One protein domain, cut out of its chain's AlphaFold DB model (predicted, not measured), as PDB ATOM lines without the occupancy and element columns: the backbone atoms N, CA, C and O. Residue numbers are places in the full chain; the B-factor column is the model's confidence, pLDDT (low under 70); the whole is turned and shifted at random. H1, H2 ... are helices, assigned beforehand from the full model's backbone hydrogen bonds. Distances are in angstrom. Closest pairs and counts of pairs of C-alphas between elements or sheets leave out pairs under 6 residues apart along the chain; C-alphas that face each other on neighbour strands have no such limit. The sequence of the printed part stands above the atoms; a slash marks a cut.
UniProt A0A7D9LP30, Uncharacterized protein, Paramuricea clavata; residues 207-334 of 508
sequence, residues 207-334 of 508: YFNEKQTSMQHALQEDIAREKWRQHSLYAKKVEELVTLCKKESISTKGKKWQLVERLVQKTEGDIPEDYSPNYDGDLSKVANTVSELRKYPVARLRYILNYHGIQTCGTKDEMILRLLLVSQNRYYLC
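Overview. This is residues 207 to 334 of the 508 residues of an uncharacterized protein of Paramuricea clavata (UniProt A0A7D9LP30). Two small helical lobes, one of H2, H3 and H4 and one of H5, H6 and H7, are set apart with the last part of the long helix H1 between them, while the first part of H1 points away from both. A long link without a named element, residues 267 to 289, runs from one lobe to the other. The printed part has 128 residues, with seven named helices, H1 to H7 in order, and no named strand: all helix. It is loose, with a radius of gyration of the C-alphas of 17.3 A, and elongated, spanning 54 by 35 by 23 A.

Along the chain. Find C-alpha 207 at (-1.219, 26.506, -20.959); from there H1 runs 31.3 A to residue 228. Next come H2, residues 232 to 235, H3, residues 238 to 247, 14.3 A, and H4, residues 256 to 266, 15.7 A. Farther on are H5, residues 290 to 293, H6, residues 298 to 307, 14.1 A, and H7, residues 316 to 327, 16.4 A, ending at C-alpha 327 (6.540, 29.669, 9.383).

Arrangement. Look at Arg 225 and Trp 257, closest C-alphas 5.5 A apart: H1 touches H4 with residues 224 to 228 alone, at a steep tilt of 63 degrees. H4 touches H3 at a shallow tilt of 26 degrees, the same way (Val 238 and Lys 256, closest C-alphas, 6.2 A), and H2 (Leu 233 and Val 260, 6.2 A). With residues 219 to 226 alone H1 touches H6, opposite ways at a steep 57 degrees (Asp 222 and Ala 299, 5.2 A). H6 touches H7 at 36 degrees, only just steep (Val 298 and Lys 316, 6.4 A); H7 touches H5 with residues 320 to 324 alone (Leu 293 and Ile 320, 6.3 A). H3 and H7 are apart. In H1, H3, H4, H6 and H7 every O i to N i+4 pair is within hydrogen-bond range; H2 and H5 are too short for one.

Size, cuts and confidence. The farthest C-alphas, those of Lys 247 and Tyr 332, are 54.2 A apart. The printed part has no cut, and the link from H4 to H5 is long. Mean pLDDT of the printed part is 88.1; no printed residue is under 70.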
ATOM      1  N   TYR A 207      -2.427  26.066 -21.652       89.31
ATOM      2  CA  TYR A 207      -1.219  26.506 -20.959       89.31
ATOM      3  C   TYR A 207      -1.216  26.135 -19.467       89.31
ATOM      4  O   TYR A 207      -0.204  25.655 -18.952       89.31
ATOM      5  N   PHE A 208      -2.328  26.359 -18.757       90.81
ATOM      6  CA  PHE A 208      -2.438  26.011 -17.336       90.81
ATOM      7  C   PHE A 208      -2.349  24.496 -17.131       90.81
ATOM      8  O   PHE A 208      -1.579  24.049 -16.283       90.81
ATOM      9  N   ASN A 209      -3.046  23.711 -17.955       89.81
ATOM     10  CA  ASN A 209      -3.017  22.247 -17.900       89.81
ATOM     11  C   ASN A 209      -1.606  21.688 -18.160       89.81
ATOM     12  O   ASN A 209      -1.123  20.816 -17.429       89.81
ATOM     13  N   GLU A 210      -0.910  22.214 -19.170       89.38
ATOM     14  CA  GLU A 210       0.475  21.844 -19.482       89.38
ATOM     15  C   GLU A 210       1.420  22.196 -18.327       89.38
ATOM     16  O   GLU A 210       2.252  21.376 -17.925       89.38
ATOM     17  N   LYS A 211       1.274  23.390 -17.739       88.62
ATOM     18  CA  LYS A 211       2.078  23.824 -16.589       88.62
ATOM     19  C   LYS A 211       1.813  23.000 -15.333       88.62
ATOM     20  O   LYS A 211       2.774  22.642 -14.652       88.62
ATOM     21  N   GLN A 212       0.558  22.665 -15.036       88.69
ATOM     22  CA  GLN A 212       0.202  21.772 -13.929       88.69
ATOM     23  C   GLN A 212       0.837  20.391 -14.120       88.69
ATOM     24  O   GLN A 212       1.498  19.885 -13.215       88.69
ATOM     25  N   THR A 213       0.723  19.821 -15.322       88.19
ATOM     26  CA  THR A 213       1.321  18.519 -15.659       88.19
ATOM     27  C   THR A 213       2.845  18.554 -15.525       88.19
ATOM     28  O   THR A 213       3.449  17.668 -14.922       88.19
ATOM     29  N   SER A 214       3.478  19.622 -16.017       87.81
ATOM     30  CA  SER A 214       4.917  19.855 -15.869       87.81
ATOM     31  C   SER A 214       5.338  19.943 -14.396       87.81
ATOM     32  O   SER A 214       6.347  19.356 -14.005       87.81
ATOM     33  N   MET A 215       4.545  20.617 -13.557       85.12
ATOM     34  CA  MET A 215       4.794  20.740 -12.119       85.12
ATOM     35  C   MET A 215       4.651  19.398 -11.387       85.12
ATOM     36  O   MET A 215       5.486  19.078 -10.538       85.12
ATOM     37  N   GLN A 216       3.648  18.590 -11.739       83.31
ATOM     38  CA  GLN A 216       3.473  17.238 -11.198       83.31
ATOM     39  C   GLN A 216       4.642  16.327 -11.584       83.31
ATOM     40  O   GLN A 216       5.210  15.647 -10.728       83.31
ATOM     41  N   HIS A 217       5.069  16.371 -12.847       86.06
ATOM     42  CA  HIS A 217       6.240  15.627 -13.305       86.06
ATOM     43  C   HIS A 217       7.515  16.077 -12.575       86.06
ATOM     44  O   HIS A 217       8.307  15.243 -12.141       86.06
ATOM     45  N   ALA A 218       7.703  17.385 -12.370       85.69
ATOM     46  CA  ALA A 218       8.838  17.912 -11.612       85.69
ATOM     47  C   ALA A 218       8.850  17.420 -10.153       85.69
ATOM     48  O   ALA A 218       9.913  17.083  -9.633       85.69
ATOM     49  N   LEU A 219       7.682  17.325  -9.504       84.25
ATOM     50  CA  LEU A 219       7.565  16.760  -8.158       84.25
ATOM     51  C   LEU A 219       7.963  15.277  -8.131       84.25
ATOM     52  O   LEU A 219       8.739  14.869  -7.266       84.25
ATOM     53  N   GLN A 220       7.478  14.483  -9.087       84.56
ATOM     54  CA  GLN A 220       7.841  13.068  -9.207       84.56
ATOM     55  C   GLN A 220       9.343  12.887  -9.459       84.56
ATOM     56  O   GLN A 220       9.975  12.044  -8.824       84.56
ATOM     57  N   GLU A 221       9.941  13.711 -10.324       89.12
ATOM     58  CA  GLU A 221      11.390  13.713 -10.544       89.12
ATOM     59  C   GLU A 221      12.174  14.084  -9.279       89.12
ATOM     60  O   GLU A 221      13.216  13.485  -9.006       89.12
ATOM     61  N   ASP A 222      11.703  15.070  -8.512       88.38
ATOM     62  CA  ASP A 222      12.333  15.485  -7.260       88.38
ATOM     63  C   ASP A 222      12.288  14.353  -6.216       88.38
ATOM     64  O   ASP A 222      13.306  14.083  -5.575       88.38
ATOM     65  N   ILE A 223      11.154  13.653  -6.079       87.75
ATOM     66  CA  ILE A 223      10.993  12.496  -5.178       87.75
ATOM     67  C   ILE A 223      11.884  11.333  -5.623       87.75
ATOM     68  O   ILE A 223      12.631  10.782  -4.810       87.75
ATOM     69  N   ALA A 224      11.864  10.986  -6.913       90.06
ATOM     70  CA  ALA A 224      12.688   9.914  -7.464       90.06
ATOM     71  C   ALA A 224      14.182  10.200  -7.261       90.06
ATOM     72  O   ALA A 224      14.943   9.318  -6.855       90.06
ATOM     73  N   ARG A 225      14.607  11.453  -7.463       92.56
ATOM     74  CA  ARG A 225      15.983  11.869  -7.190       92.56
ATOM     75  C   ARG A 225      16.364  11.631  -5.729       92.56
ATOM     76  O   ARG A 225      17.442  11.095  -5.492       92.56
ATOM     77  N   GLU A 226      15.527  12.020  -4.764       92.31
ATOM     78  CA  GLU A 226      15.849  11.831  -3.341       92.31
ATOM     79  C   GLU A 226      15.785  10.363  -2.896       92.31
ATOM     80  O   GLU A 226      16.573   9.969  -2.037       92.31
ATOM     81  N   LYS A 227      14.934   9.530  -3.511       91.75
ATOM     82  CA  LYS A 227      14.954   8.068  -3.332       91.75
ATOM     83  C   LYS A 227      16.305   7.488  -3.753       91.75
ATOM     84  O   LYS A 227      17.033   6.909  -2.952       91.75
ATOM     85  N   TRP A 228      16.689   7.710  -5.008       93.88
ATOM     86  CA  TRP A 228      17.907   7.126  -5.577       93.88
ATOM     87  C   TRP A 228      19.196   7.717  -5.003       93.88
ATOM     88  O   TRP A 228      20.246   7.078  -5.061       93.88
ATOM     89  N   ARG A 229      19.125   8.906  -4.398       93.06
ATOM     90  CA  ARG A 229      20.237   9.521  -3.666       93.06
ATOM     91  C   ARG A 229      20.677   8.726  -2.436       93.06
ATOM     92  O   ARG A 229      21.828   8.864  -2.030       93.06
ATOM     93  N   GLN A 230      19.794   7.910  -1.864       90.31
ATOM     94  CA  GLN A 230      20.099   7.056  -0.714       90.31
ATOM     95  C   GLN A 230      20.969   5.851  -1.097       90.31
ATOM     96  O   GLN A 230      21.624   5.263  -0.241       90.31
ATOM     97  N   HIS A 231      21.011   5.490  -2.384       94.50
ATOM     98  CA  HIS A 231      21.792   4.354  -2.855       94.50
ATOM     99  C   HIS A 231      23.297   4.664  -2.879       94.50
ATOM    100  O   HIS A 231      23.725   5.740  -3.304       94.50
ATOM    101  N   SER A 232      24.125   3.675  -2.530       92.44
ATOM    102  CA  SER A 232      25.591   3.802  -2.467       92.44
ATOM    103  C   SER A 232      26.224   4.265  -3.789       92.44
ATOM    104  O   SER A 232      27.136   5.094  -3.798       92.44
ATOM    105  N   LEU A 233      25.698   3.804  -4.932       93.19
ATOM    106  CA  LEU A 233      26.155   4.228  -6.265       93.19
ATOM    107  C   LEU A 233      25.976   5.731  -6.516       93.19
ATOM    108  O   LEU A 233      26.717   6.298  -7.317       93.19
ATOM    109  N   TYR A 234      25.050   6.405  -5.831       93.69
ATOM    110  CA  TYR A 234      24.855   7.843  -6.009       93.69
ATOM    111  C   TYR A 234      26.044   8.674  -5.502       93.69
ATOM    112  O   TYR A 234      26.209   9.821  -5.921       93.69
ATOM    113  N   ALA A 235      26.916   8.109  -4.658       92.88
ATOM    114  CA  ALA A 235      28.160   8.754  -4.234       92.88
ATOM    115  C   ALA A 235      29.209   8.841  -5.362       92.88
ATOM    116  O   ALA A 235      30.049   9.741  -5.345       92.88
ATOM    117  N   LYS A 236      29.144   7.958  -6.371       94.31
ATOM    118  CA  LYS A 236      30.088   7.936  -7.502       94.31
ATOM    119  C   LYS A 236      29.948   9.166  -8.395       94.31
ATOM    120  O   LYS A 236      28.882   9.788  -8.460       94.31
ATOM    121  N   LYS A 237      31.013   9.519  -9.118       94.81
ATOM    122  CA  LYS A 237      30.959  10.581 -10.135       94.81
ATOM    123  C   LYS A 237      30.120  10.155 -11.345       94.81
ATOM    124  O   LYS A 237      29.910   8.966 -11.582       94.81
ATOM    125  N   VAL A 238      29.608  11.125 -12.105       93.12
ATOM    126  CA  VAL A 238      28.730  10.843 -13.259       93.12
ATOM    127  C   VAL A 238      29.480  10.047 -14.328       93.12
ATOM    128  O   VAL A 238      28.925   9.110 -14.893       93.12
ATOM    129  N   GLU A 239      30.760  10.343 -14.546       95.00
ATOM    130  CA  GLU A 239      31.619   9.670 -15.527       95.00
ATOM    131  C   GLU A 239      31.821   8.184 -15.184       95.00
ATOM    132  O   GLU A 239      31.789   7.314 -16.061       95.00
ATOM    133  N   GLU A 240      31.963   7.871 -13.893       94.38
ATOM    134  CA  GLU A 240      32.057   6.494 -13.402       94.38
ATOM    135  C   GLU A 240      30.752   5.730 -13.642       94.38
ATOM    136  O   GLU A 240      30.775   4.601 -14.132       94.38
ATOM    137  N   LEU A 241      29.606   6.355 -13.350       94.38
ATOM    138  CA  LEU A 241      28.287   5.763 -13.589       94.38
ATOM    139  C   LEU A 241      28.046   5.507 -15.079       94.38
ATOM    140  O   LEU A 241      27.542   4.447 -15.441       94.38
ATOM    141  N   VAL A 242      28.456   6.430 -15.951       94.50
ATOM    142  CA  VAL A 242      28.386   6.252 -17.410       94.50
ATOM    143  C   VAL A 242      29.252   5.076 -17.865       94.50
ATOM    144  O   VAL A 242      28.826   4.300 -18.719       94.50
ATOM    145  N   THR A 243      30.442   4.907 -17.288       94.50
ATOM    146  CA  THR A 243      31.336   3.781 -17.609       94.50
ATOM    147  C   THR A 243      30.722   2.447 -17.187       94.50
ATOM    148  O   THR A 243      30.725   1.495 -17.968       94.50
ATOM    149  N   LEU A 244      30.124   2.392 -15.994       92.69
ATOM    150  CA  LEU A 244      29.381   1.220 -15.527       92.69
ATOM    151  C   LEU A 244      28.176   0.922 -16.430       92.69
ATOM    152  O   LEU A 244      27.984  -0.221 -16.826       92.69
ATOM    153  N   CYS A 245      27.421   1.945 -16.842       93.44
ATOM    154  CA  CYS A 245      26.292   1.778 -17.760       93.44
ATOM    155  C   CYS A 245      26.725   1.183 -19.109       93.44
ATOM    156  O   CYS A 245      26.063   0.290 -19.631       93.44
ATOM    157  N   LYS A 246      27.857   1.644 -19.662       93.94
ATOM    158  CA  LYS A 246      28.423   1.085 -20.900       93.94
ATOM    159  C   LYS A 246      28.813  -0.381 -20.727       93.94
ATOM    160  O   LYS A 246      28.532  -1.179 -21.615       93.94
ATOM    161  N   LYS A 247      29.429  -0.733 -19.594       93.38
ATOM    162  CA  LYS A 247      29.820  -2.114 -19.281       93.38
ATOM    163  C   LYS A 247      28.606  -3.047 -19.224       93.38
ATOM    164  O   LYS A 247      28.649  -4.129 -19.793       93.38
ATOM    165  N   GLU A 248      27.513  -2.585 -18.624       90.88
ATOM    166  CA  GLU A 248      26.253  -3.335 -18.500       90.88
ATOM    167  C   GLU A 248      25.334  -3.220 -19.733       90.88
ATOM    168  O   GLU A 248      24.201  -3.704 -19.719       90.88
ATOM    169  N   SER A 249      25.804  -2.592 -20.820       91.75
ATOM    170  CA  SER A 249      25.045  -2.384 -22.064       91.75
ATOM    171  C   SER A 249      23.688  -1.681 -21.866       91.75
ATOM    172  O   SER A 249      22.705  -2.003 -22.533       91.75
ATOM    173  N   ILE A 250      23.625  -0.699 -20.961       93.12
ATOM    174  CA  ILE A 250      22.429   0.115 -20.684       93.12
ATOM    175  C   ILE A 250      22.615   1.585 -21.099       93.12
ATOM    176  O   ILE A 250      23.728   2.085 -21.264       93.12
ATOM    177  N   SER A 251      21.499   2.302 -21.274       91.50
ATOM    178  CA  SER A 251      21.493   3.700 -21.734       91.50
ATOM    179  C   SER A 251      22.231   4.650 -20.782       91.50
ATOM    180  O   SER A 251      21.911   4.730 -19.595       91.50
ATOM    181  N   THR A 252      23.145   5.449 -21.338       91.50
ATOM    182  CA  THR A 252      23.957   6.457 -20.631       91.50
ATOM    183  C   THR A 252      23.332   7.855 -20.604       91.50
ATOM    184  O   THR A 252      23.937   8.789 -20.081       91.50
ATOM    185  N   LYS A 253      22.140   8.040 -21.187       88.81
ATOM    186  CA  LYS A 253      21.476   9.352 -21.263       88.81
ATOM    187  C   LYS A 253      20.667   9.651 -20.002       88.81
ATOM    188  O   LYS A 253      19.934   8.787 -19.522       88.81
ATOM    189  N   GLY A 254      20.703  10.896 -19.537       89.00
ATOM    190  CA  GLY A 254      19.815  11.399 -18.485       89.00
ATOM    191  C   GLY A 254      20.540  11.923 -17.250       89.00
ATOM    192  O   GLY A 254      21.757  12.096 -17.238       89.00
ATOM    193  N   LYS A 255      19.757  12.205 -16.207       92.12
ATOM    194  CA  LYS A 255      20.230  12.734 -14.922       92.12
ATOM    195  C   LYS A 255      20.934  11.637 -14.116       92.12
ATOM    196  O   LYS A 255      20.643  10.453 -14.265       92.12
ATOM    197  N   LYS A 256      21.804  12.039 -13.184       94.06
ATOM    198  CA  LYS A 256      22.589  11.125 -12.333       94.06
ATOM    199  C   LYS A 256      21.746  10.031 -11.664       94.06
ATOM    200  O   LYS A 256      22.126   8.867 -11.693       94.06
ATOM    201  N   TRP A 257      20.599  10.396 -11.089       93.75
ATOM    202  CA  TRP A 257      19.718   9.445 -10.405       93.75
ATOM    203  C   TRP A 257      19.126   8.392 -11.355       93.75
ATOM    204  O   TRP A 257      18.999   7.242 -10.959       93.75
ATOM    205  N   GLN A 258      18.861   8.745 -12.618       94.75
ATOM    206  CA  GLN A 258      18.353   7.816 -13.635       94.75
ATOM    207  C   GLN A 258      19.418   6.796 -14.052       94.75
ATOM    208  O   GLN A 258      19.096   5.661 -14.389       94.75
ATOM    209  N   LEU A 259      20.699   7.185 -14.032       94.38
ATOM    210  CA  LEU A 259      21.804   6.248 -14.264       94.38
ATOM    211  C   LEU A 259      21.904   5.235 -13.121       94.38
ATOM    212  O   LEU A 259      22.054   4.044 -13.372       94.38
ATOM    213  N   VAL A 260      21.788   5.708 -11.874       94.12
ATOM    214  CA  VAL A 260      21.793   4.842 -10.686       94.12
ATOM    215  C   VAL A 260      20.610   3.878 -10.714       94.12
ATOM    216  O   VAL A 260      20.824   2.681 -10.577       94.12
ATOM    217  N   GLU A 261      19.399   4.377 -10.960       94.50
ATOM    218  CA  GLU A 261      18.187   3.562 -11.084       94.50
ATOM    219  C   GLU A 261      18.357   2.414 -12.081       94.50
ATOM    220  O   GLU A 261      18.142   1.254 -11.738       94.50
ATOM    221  N   ARG A 262      18.799   2.721 -13.306       94.12
ATOM    222  CA  ARG A 262      18.962   1.702 -14.351       94.12
ATOM    223  C   ARG A 262      20.054   0.696 -14.019       94.12
ATOM    224  O   ARG A 262      19.892  -0.477 -14.340       94.12
ATOM    225  N   LEU A 263      21.153   1.140 -13.402       94.06
ATOM    226  CA  LEU A 263      22.213   0.239 -12.951       94.06
ATOM    227  C   LEU A 263      21.674  -0.740 -11.910       94.06
ATOM    228  O   LEU A 263      21.811  -1.939 -12.104       94.06
ATOM    229  N   VAL A 264      21.000  -0.241 -10.871       92.38
ATOM    230  CA  VAL A 264      20.441  -1.075  -9.796       92.38
ATOM    231  C   VAL A 264      19.396  -2.051 -10.335       92.38
ATOM    232  O   VAL A 264      19.457  -3.234 -10.020       92.38
ATOM    233  N   GLN A 265      18.489  -1.590 -11.203       90.75
ATOM    234  CA  GLN A 265      17.488  -2.454 -11.840       90.75
ATOM    235  C   GLN A 265      18.121  -3.542 -12.717       90.75
ATOM    236  O   GLN A 265      17.602  -4.651 -12.781       90.75
ATOM    237  N   LYS A 266      19.233  -3.241 -13.401       90.88
ATOM    238  CA  LYS A 266      19.924  -4.200 -14.274       90.88
ATOM    239  C   LYS A 266      20.740  -5.225 -13.494       90.88
ATOM    240  O   LYS A 266      20.809  -6.373 -13.919       90.88
ATOM    241  N   THR A 267      21.365  -4.812 -12.395       85.44
ATOM    242  CA  THR A 267      22.201  -5.683 -11.559       85.44
ATOM    243  C   THR A 267      21.417  -6.383 -10.451       85.44
ATOM    244  O   THR A 267      22.046  -6.986  -9.589       85.44
ATOM    245  N   GLU A 268      20.083  -6.256 -10.434       80.12
ATOM    246  CA  GLU A 268      19.205  -6.744  -9.355       80.12
ATOM    247  C   GLU A 268      19.689  -6.302  -7.960       80.12
ATOM    248  O   GLU A 268      19.676  -7.062  -6.998       80.12
ATOM    249  N   GLY A 269      20.175  -5.058  -7.866       80.12
ATOM    250  CA  GLY A 269      20.681  -4.492  -6.618       80.12
ATOM    251  C   GLY A 269      19.566  -4.055  -5.665       80.12
ATOM    252  O   GLY A 269      18.405  -3.923  -6.059       80.12
ATOM    253  N   ASP A 270      19.944  -3.758  -4.422       87.31
ATOM    254  CA  ASP A 270      19.007  -3.312  -3.390       87.31
ATOM    255  C   ASP A 270      18.334  -1.987  -3.776       87.31
ATOM    256  O   ASP A 270      18.968  -0.934  -3.904       87.31
ATOM    257  N   ILE A 271      17.015  -2.038  -3.953       88.94
ATOM    258  CA  ILE A 271      16.201  -0.865  -4.260       88.94
ATOM    259  C   ILE A 271      16.028  -0.055  -2.964       88.94
ATOM    260  O   ILE A 271      15.519  -0.604  -1.986       88.94
ATOM    261  N   PRO A 272      16.402   1.241  -2.936       89.06
ATOM    262  CA  PRO A 272      16.185   2.080  -1.761       89.06
ATOM    263  C   PRO A 272      14.703   2.195  -1.403       89.06
ATOM    264  O   PRO A 272      13.840   2.152  -2.286       89.06
ATOM    265  N   GLU A 273      14.417   2.425  -0.123       86.75
ATOM    266  CA  GLU A 273      13.069   2.754   0.335       86.75
ATOM    267  C   GLU A 273      12.539   4.025  -0.345       86.75
ATOM    268  O   GLU A 273      13.292   4.924  -0.740       86.75
ATOM    269  N   ASP A 274      11.217   4.102  -0.498       84.31
ATOM    270  CA  ASP A 274      10.584   5.276  -1.085       84.31
ATOM    271  C   ASP A 274      10.832   6.522  -0.229       84.31
ATOM    272  O   ASP A 274      10.738   6.510   1.000       84.31
ATOM    273  N   TYR A 275      11.141   7.635  -0.895       81.75
ATOM    274  CA  TYR A 275      11.359   8.898  -0.208       81.75
ATOM    275  C   TYR A 275      10.033   9.468   0.300       81.75
ATOM    276  O   TYR A 275       9.227   9.981  -0.476       81.75
ATOM    277  N   SER A 276       9.847   9.431   1.619       79.19
ATOM    278  CA  SER A 276       8.800  10.171   2.320       79.19
ATOM    279  C   SER A 276       9.417  11.376   3.041       79.19
ATOM    280  O   SER A 276      10.251  11.194   3.932       79.19
ATOM    281  N   PRO A 277       9.027  12.618   2.710       74.44
ATOM    282  CA  PRO A 277       9.552  13.812   3.370       74.44
ATOM    283  C   PRO A 277       9.148  13.963   4.851       74.44
ATOM    284  O   PRO A 277       9.630  14.909   5.474       74.44
ATOM    285  N   ASN A 278       8.336  13.047   5.410       73.19
ATOM    286  CA  ASN A 278       7.934  12.954   6.825       73.19
ATOM    287  C   ASN A 278       7.646  14.329   7.449       73.19
ATOM    288  O   ASN A 278       8.445  14.871   8.216       73.19
ATOM    289  N   TYR A 279       6.495  14.895   7.092       83.75
ATOM    290  CA  TYR A 279       5.987  16.142   7.651       83.75
ATOM    291  C   TYR A 279       4.524  15.959   8.059       83.75
ATOM    292  O   TYR A 279       3.724  15.463   7.268       83.75
ATOM    293  N   ASP A 280       4.211  16.333   9.295       80.62
ATOM    294  CA  ASP A 280       2.936  16.102   9.983       80.62
ATOM    295  C   ASP A 280       2.056  17.358  10.072       80.62
ATOM    296  O   ASP A 280       1.041  17.350  10.759       80.62
ATOM    297  N   GLY A 281       2.447  18.439   9.391       82.25
ATOM    298  CA  GLY A 281       1.720  19.709   9.386       82.25
ATOM    299  C   GLY A 281       2.174  20.719  10.436       82.25
ATOM    300  O   GLY A 281       1.797  21.889  10.351       82.25
ATOM    301  N   ASP A 282       3.044  20.331  11.370       83.00
ATOM    302  CA  ASP A 282       3.509  21.221  12.433       83.00
ATOM    303  C   ASP A 282       4.647  22.136  11.949       83.00
ATOM    304  O   ASP A 282       5.803  21.736  11.792       83.00
ATOM    305  N   LEU A 283       4.324  23.408  11.701       85.44
ATOM    306  CA  LEU A 283       5.296  24.417  11.266       85.44
ATOM    307  C   LEU A 283       6.358  24.751  12.316       85.44
ATOM    308  O   LEU A 283       7.417  25.245  11.934       85.44
ATOM    309  N   SER A 284       6.136  24.452  13.599       81.81
ATOM    310  CA  SER A 284       7.153  24.665  14.638       81.81
ATOM    311  C   SER A 284       8.372  23.749  14.461       81.81
ATOM    312  O   SER A 284       9.474  24.089  14.891       81.81
ATOM    313  N   LYS A 285       8.199  22.619  13.760       84.44
ATOM    314  CA  LYS A 285       9.267  21.667  13.408       84.44
ATOM    315  C   LYS A 285      10.039  22.069  12.151       84.44
ATOM    316  O   LYS A 285      11.020  21.415  11.790       84.44
ATOM    317  N   VAL A 286       9.592  23.113  11.453       87.12
ATOM    318  CA  VAL A 286      10.260  23.641  10.265       87.12
ATOM    319  C   VAL A 286      11.291  24.677  10.695       87.12
ATOM    320  O   VAL A 286      11.017  25.548  11.515       87.12
ATOM    321  N   ALA A 287      12.491  24.595  10.120       86.88
ATOM    322  CA  ALA A 287      13.547  25.557  10.403       86.88
ATOM    323  C   ALA A 287      13.108  27.002  10.094       86.88
ATOM    324  O   ALA A 287      12.417  27.266   9.107       86.88
ATOM    325  N   ASN A 288      13.547  27.949  10.923       82.94
ATOM    326  CA  ASN A 288      13.146  29.358  10.848       82.94
ATOM    327  C   ASN A 288      14.221  30.273  10.232       82.94
ATOM    328  O   ASN A 288      14.036  31.490  10.181       82.94
ATOM    329  N   THR A 289      15.328  29.703   9.739       82.94
ATOM    330  CA  THR A 289      16.417  30.440   9.083       82.94
ATOM    331  C   THR A 289      16.638  29.989   7.638       82.94
ATOM    332  O   THR A 289      16.509  28.810   7.298       82.94
ATOM    333  N   VAL A 290      17.042  30.926   6.770       84.44
ATOM    334  CA  VAL A 290      17.383  30.646   5.359       84.44
ATOM    335  C   VAL A 290      18.483  29.581   5.257       84.44
ATOM    336  O   VAL A 290      18.381  28.658   4.449       84.44
ATOM    337  N   SER A 291      19.526  29.686   6.085       86.56
ATOM    338  CA  SER A 291      20.699  28.800   6.049       86.56
ATOM    339  C   SER A 291      20.356  27.339   6.337       86.56
ATOM    340  O   SER A 291      20.936  26.433   5.736       86.56
ATOM    341  N   GLU A 292      19.408  27.090   7.239       89.56
ATOM    342  CA  GLU A 292      18.942  25.741   7.554       89.56
ATOM    343  C   GLU A 292      17.992  25.208   6.483       89.56
ATOM    344  O   GLU A 292      18.169  24.082   6.017       89.56
ATOM    345  N   LEU A 293      17.052  26.031   6.012       88.56
ATOM    346  CA  LEU A 293      16.128  25.654   4.941       88.56
ATOM    347  C   LEU A 293      16.843  25.379   3.614       88.56
ATOM    348  O   LEU A 293      16.433  24.504   2.852       88.56
ATOM    349  N   ARG A 294      17.975  26.039   3.352       91.00
ATOM    350  CA  ARG A 294      18.813  25.758   2.179       91.00
ATOM    351  C   ARG A 294      19.346  24.320   2.169       91.00
ATOM    352  O   ARG A 294      19.580  23.775   1.086       91.00
ATOM    353  N   LYS A 295      19.465  23.666   3.331       91.75
ATOM    354  CA  LYS A 295      19.858  22.249   3.443       91.75
ATOM    355  C   LYS A 295      18.732  21.290   3.049       91.75
ATOM    356  O   LYS A 295      19.017  20.140   2.725       91.75
ATOM    357  N   TYR A 296      17.474  21.736   3.043       91.94
ATOM    358  CA  TYR A 296      16.351  20.868   2.698       91.94
ATOM    359  C   TYR A 296      16.390  20.499   1.203       91.94
ATOM    360  O   TYR A 296      16.693  21.350   0.351       91.94
ATOM    361  N   PRO A 297      16.081  19.238   0.849       91.31
ATOM    362  CA  PRO A 297      15.815  18.864  -0.534       91.31
ATOM    363  C   PRO A 297      14.633  19.646  -1.109       91.31
ATOM    364  O   PRO A 297      13.684  19.955  -0.388       91.31
ATOM    365  N   VAL A 298      14.652  19.909  -2.420       91.94
ATOM    366  CA  VAL A 298      13.533  20.583  -3.110       91.94
ATOM    367  C   VAL A 298      12.230  19.800  -2.923       91.94
ATOM    368  O   VAL A 298      11.208  20.406  -2.625       91.94
ATOM    369  N   ALA A 299      12.284  18.464  -2.972       90.44
ATOM    370  CA  ALA A 299      11.135  17.594  -2.710       90.44
ATOM    371  C   ALA A 299      10.474  17.887  -1.350       90.44
ATOM    372  O   ALA A 299       9.255  18.013  -1.268       90.44
ATOM    373  N   ARG A 300      11.277  18.071  -0.290       91.25
ATOM    374  CA  ARG A 300      10.779  18.401   1.054       91.25
ATOM    375  C   ARG A 300      10.167  19.796   1.113       91.25
ATOM    376  O   ARG A 300       9.111  19.959   1.711       91.25
ATOM    377  N   LEU A 301      10.810  20.787   0.493       92.00
ATOM    378  CA  LEU A 301      10.279  22.155   0.427       92.00
ATOM    379  C   LEU A 301       8.924  22.182  -0.290       92.00
ATOM    380  O   LEU A 301       7.972  22.749   0.242       92.00
ATOM    381  N   ARG A 302       8.820  21.515  -1.450       90.12
ATOM    382  CA  ARG A 302       7.560  21.384  -2.193       90.12
ATOM    383  C   ARG A 302       6.485  20.703  -1.354       90.12
ATOM    384  O   ARG A 302       5.366  21.194  -1.307       90.12
ATOM    385  N   TYR A 303       6.831  19.610  -0.677       87.44
ATOM    386  CA  TYR A 303       5.885  18.867   0.149       87.44
ATOM    387  C   TYR A 303       5.306  19.722   1.281       87.44
ATOM    388  O   TYR A 303       4.091  19.781   1.435       87.44
ATOM    389  N   ILE A 304       6.157  20.426   2.038       89.06
ATOM    390  CA  ILE A 304       5.702  21.283   3.143       89.06
ATOM    391  C   ILE A 304       4.819  22.421   2.615       89.06
ATOM    392  O   ILE A 304       3.753  22.676   3.163       89.06
ATOM    393  N   LEU A 305       5.233  23.097   1.540       88.25
ATOM    394  CA  LEU A 305       4.445  24.181   0.947       88.25
ATOM    395  C   LEU A 305       3.090  23.685   0.419       88.25
ATOM    396  O   LEU A 305       2.073  24.312   0.711       88.25
ATOM    397  N   ASN A 306       3.060  22.545  -0.277       85.31
ATOM    398  CA  ASN A 306       1.824  21.927  -0.763       85.31
ATOM    399  C   ASN A 306       0.894  21.530   0.391       85.31
ATOM    400  O   ASN A 306      -0.303  21.778   0.294       85.31
ATOM    401  N   TYR A 307       1.430  20.989   1.494       84.81
ATOM    402  CA  TYR A 307       0.645  20.667   2.695       84.81
ATOM    403  C   TYR A 307      -0.115  21.898   3.216       84.81
ATOM    404  O   TYR A 307      -1.268  21.810   3.623       84.81
ATOM    405  N   HIS A 308       0.501  23.080   3.129       82.81
ATOM    406  CA  HIS A 308      -0.117  24.355   3.511       82.81
ATOM    407  C   HIS A 308      -0.879  25.047   2.370       82.81
ATOM    408  O   HIS A 308      -1.331  26.183   2.526       82.81
ATOM    409  N   GLY A 309      -1.075  24.385   1.227       79.88
ATOM    410  CA  GLY A 309      -1.761  24.931   0.050       79.88
ATOM    411  C   GLY A 309      -1.052  26.136  -0.578       79.88
ATOM    412  O   GLY A 309      -1.709  27.042  -1.088       79.88
ATOM    413  N   ILE A 310       0.280  26.195  -0.500       85.88
ATOM    414  CA  ILE A 310       1.099  27.263  -1.086       85.88
ATOM    415  C   ILE A 310       1.743  26.777  -2.380       85.88
ATOM    416  O   ILE A 310       2.363  25.717  -2.420       85.88
ATOM    417  N   GLN A 311       1.647  27.592  -3.433       85.25
ATOM    418  CA  GLN A 311       2.198  27.259  -4.745       85.25
ATOM    419  C   GLN A 311       3.719  27.071  -4.710       85.25
ATOM    420  O   GLN A 311       4.472  27.882  -4.155       85.25
ATOM    421  N   THR A 312       4.175  26.008  -5.374       87.31
ATOM    422  CA  THR A 312       5.588  25.597  -5.425       87.31
ATOM    423  C   THR A 312       6.257  25.908  -6.764       87.31
ATOM    424  O   THR A 312       7.311  25.367  -7.094       87.31
ATOM    425  N   CYS A 313       5.664  26.774  -7.576       81.81
ATOM    426  CA  CYS A 313       6.295  27.276  -8.790       81.81
ATOM    427  C   CYS A 313       7.558  28.093  -8.465       81.81
ATOM    428  O   CYS A 313       7.631  28.738  -7.421       81.81
ATOM    429  N   GLY A 314       8.541  28.086  -9.366       79.44
ATOM    430  CA  GLY A 314       9.756  28.887  -9.217       79.44
ATOM    431  C   GLY A 314      10.974  28.130  -8.682       79.44
ATOM    432  O   GLY A 314      11.041  26.896  -8.708       79.44
ATOM    433  N   THR A 315      11.974  28.896  -8.263       86.06
ATOM    434  CA  THR A 315      13.290  28.436  -7.818       86.06
ATOM    435  C   THR A 315      13.265  27.911  -6.382       86.06
ATOM    436  O   THR A 315      12.343  28.153  -5.602       86.06
ATOM    437  N   LYS A 316      14.335  27.205  -5.993       87.94
ATOM    438  CA  LYS A 316      14.510  26.752  -4.607       87.94
ATOM    439  C   LYS A 316      14.534  27.925  -3.618       87.94
ATOM    440  O   LYS A 316      13.990  27.794  -2.527       87.94
ATOM    441  N   ASP A 317      15.145  29.049  -3.986       85.88
ATOM    442  CA  ASP A 317      15.234  30.219  -3.109       85.88
ATOM    443  C   ASP A 317      13.860  30.878  -2.903       85.88
ATOM    444  O   ASP A 317      13.509  31.206  -1.772       85.88
ATOM    445  N   GLU A 318      13.028  30.958  -3.943       86.06
ATOM    446  CA  GLU A 318      11.639  31.427  -3.820       86.06
ATOM    447  C   GLU A 318      10.807  30.517  -2.903       86.06
ATOM    448  O   GLU A 318      10.066  31.006  -2.050       86.06
ATOM    449  N   MET A 319      10.974  29.191  -2.999       88.88
ATOM    450  CA  MET A 319      10.323  28.251  -2.075       88.88
ATOM    451  C   MET A 319      10.776  28.454  -0.626       88.88
ATOM    452  O   MET A 319       9.949  28.414   0.283       88.88
ATOM    453  N   ILE A 320      12.075  28.675  -0.397       86.81
ATOM    454  CA  ILE A 320      12.621  28.940   0.942       86.81
ATOM    455  C   ILE A 320      12.012  30.222   1.514       86.81
ATOM    456  O   ILE A 320      11.566  30.221   2.660       86.81
ATOM    457  N   LEU A 321      11.948  31.294   0.720       87.12
ATOM    458  CA  LEU A 321      11.338  32.558   1.135       87.12
ATOM    459  C   LEU A 321       9.859  32.380   1.486       87.12
ATOM    460  O   LEU A 321       9.424  32.830   2.546       87.12
ATOM    461  N   ARG A 322       9.089  31.673   0.650       87.56
ATOM    462  CA  ARG A 322       7.674  31.387   0.936       87.56
ATOM    463  C   ARG A 322       7.511  30.569   2.210       87.56
ATOM    464  O   ARG A 322       6.653  30.897   3.021       87.56
ATOM    465  N   LEU A 323       8.353  29.561   2.422       90.31
ATOM    466  CA  LEU A 323       8.298  28.729   3.621       90.31
ATOM    467  C   LEU A 323       8.645  29.516   4.894       90.31
ATOM    468  O   LEU A 323       8.012  29.303   5.924       90.31
ATOM    469  N   LEU A 324       9.591  30.457   4.823       84.81
ATOM    470  CA  LEU A 324       9.894  31.372   5.930       84.81
ATOM    471  C   LEU A 324       8.725  32.297   6.256       84.81
ATOM    472  O   LEU A 324       8.416  32.519   7.422       84.81
ATOM    473  N   LEU A 325       8.065  32.842   5.234       85.69
ATOM    474  CA  LEU A 325       6.883  33.676   5.438       85.69
ATOM    475  C   LEU A 325       5.764  32.871   6.106       85.69
ATOM    476  O   LEU A 325       5.159  33.344   7.063       85.69
ATOM    477  N   VAL A 326       5.533  31.642   5.650       85.75
ATOM    478  CA  VAL A 326       4.563  30.701   6.227       85.75
ATOM    479  C   VAL A 326       4.894  30.388   7.691       85.75
ATOM    480  O   VAL A 326       4.040  30.572   8.557       85.75
ATOM    481  N   SER A 327       6.137  30.009   8.007       83.56
ATOM    482  CA  SER A 327       6.540  29.669   9.383       83.56
ATOM    483  C   SER A 327       6.494  30.862  10.345       83.56
ATOM    484  O   SER A 327       6.305  30.684  11.545       83.56
ATOM    485  N   GLN A 328       6.598  32.088   9.826       80.88
ATOM    486  CA  GLN A 328       6.475  33.333  10.592       80.88
ATOM    487  C   GLN A 328       5.048  33.900  10.630       80.88
ATOM    488  O   GLN A 328       4.856  35.048  11.037       80.88
ATOM    489  N   ASN A 329       4.044  33.129  10.206       79.12
ATOM    490  CA  ASN A 329       2.649  33.561  10.138       79.12
ATOM    491  C   ASN A 329       2.413  34.794   9.236       79.12
ATOM    492  O   ASN A 329       1.634  35.694   9.549       79.12
ATOM    493  N   ARG A 330       3.107  34.851   8.098       81.75
ATOM    494  CA  ARG A 330       3.040  35.922   7.088       81.75
ATOM    495  C   ARG A 330       2.596  35.396   5.715       81.75
ATOM    496  O   ARG A 330       3.079  35.850   4.681       81.75
ATOM    497  N   TYR A 331       1.647  34.461   5.700       84.19
ATOM    498  CA  TYR A 331       1.079  33.815   4.500       84.19
ATOM    499  C   TYR A 331       0.646  34.794   3.404       84.19
ATOM    500  O   TYR A 331       0.868  34.566   2.215       84.19
ATOM    501  N   TYR A 332       0.048  35.916   3.804       79.06
ATOM    502  CA  TYR A 332      -0.449  36.950   2.896       79.06
ATOM    503  C   TYR A 332       0.657  37.645   2.078       79.06
ATOM    504  O   TYR A 332       0.341  38.389   1.151       79.06
ATOM    505  N   LEU A 333       1.940  37.422   2.403       83.25
ATOM    506  CA  LEU A 333       3.085  37.994   1.692       83.25
ATOM    507  C   LEU A 333       3.699  37.064   0.631       83.25
ATOM    508  O   LEU A 333       4.519  37.541  -0.149       83.25
ATOM    509  N   CYS A 334       3.319  35.779   0.562       82.56
ATOM    510  CA  CYS A 334       3.993  34.774  -0.280       82.56
ATOM    511  C   CYS A 334       4.033  35.090  -1.786       82.56
ATOM    512  O   CYS A 334       4.910  34.570  -2.473       82.56
TER     513      CYS A 334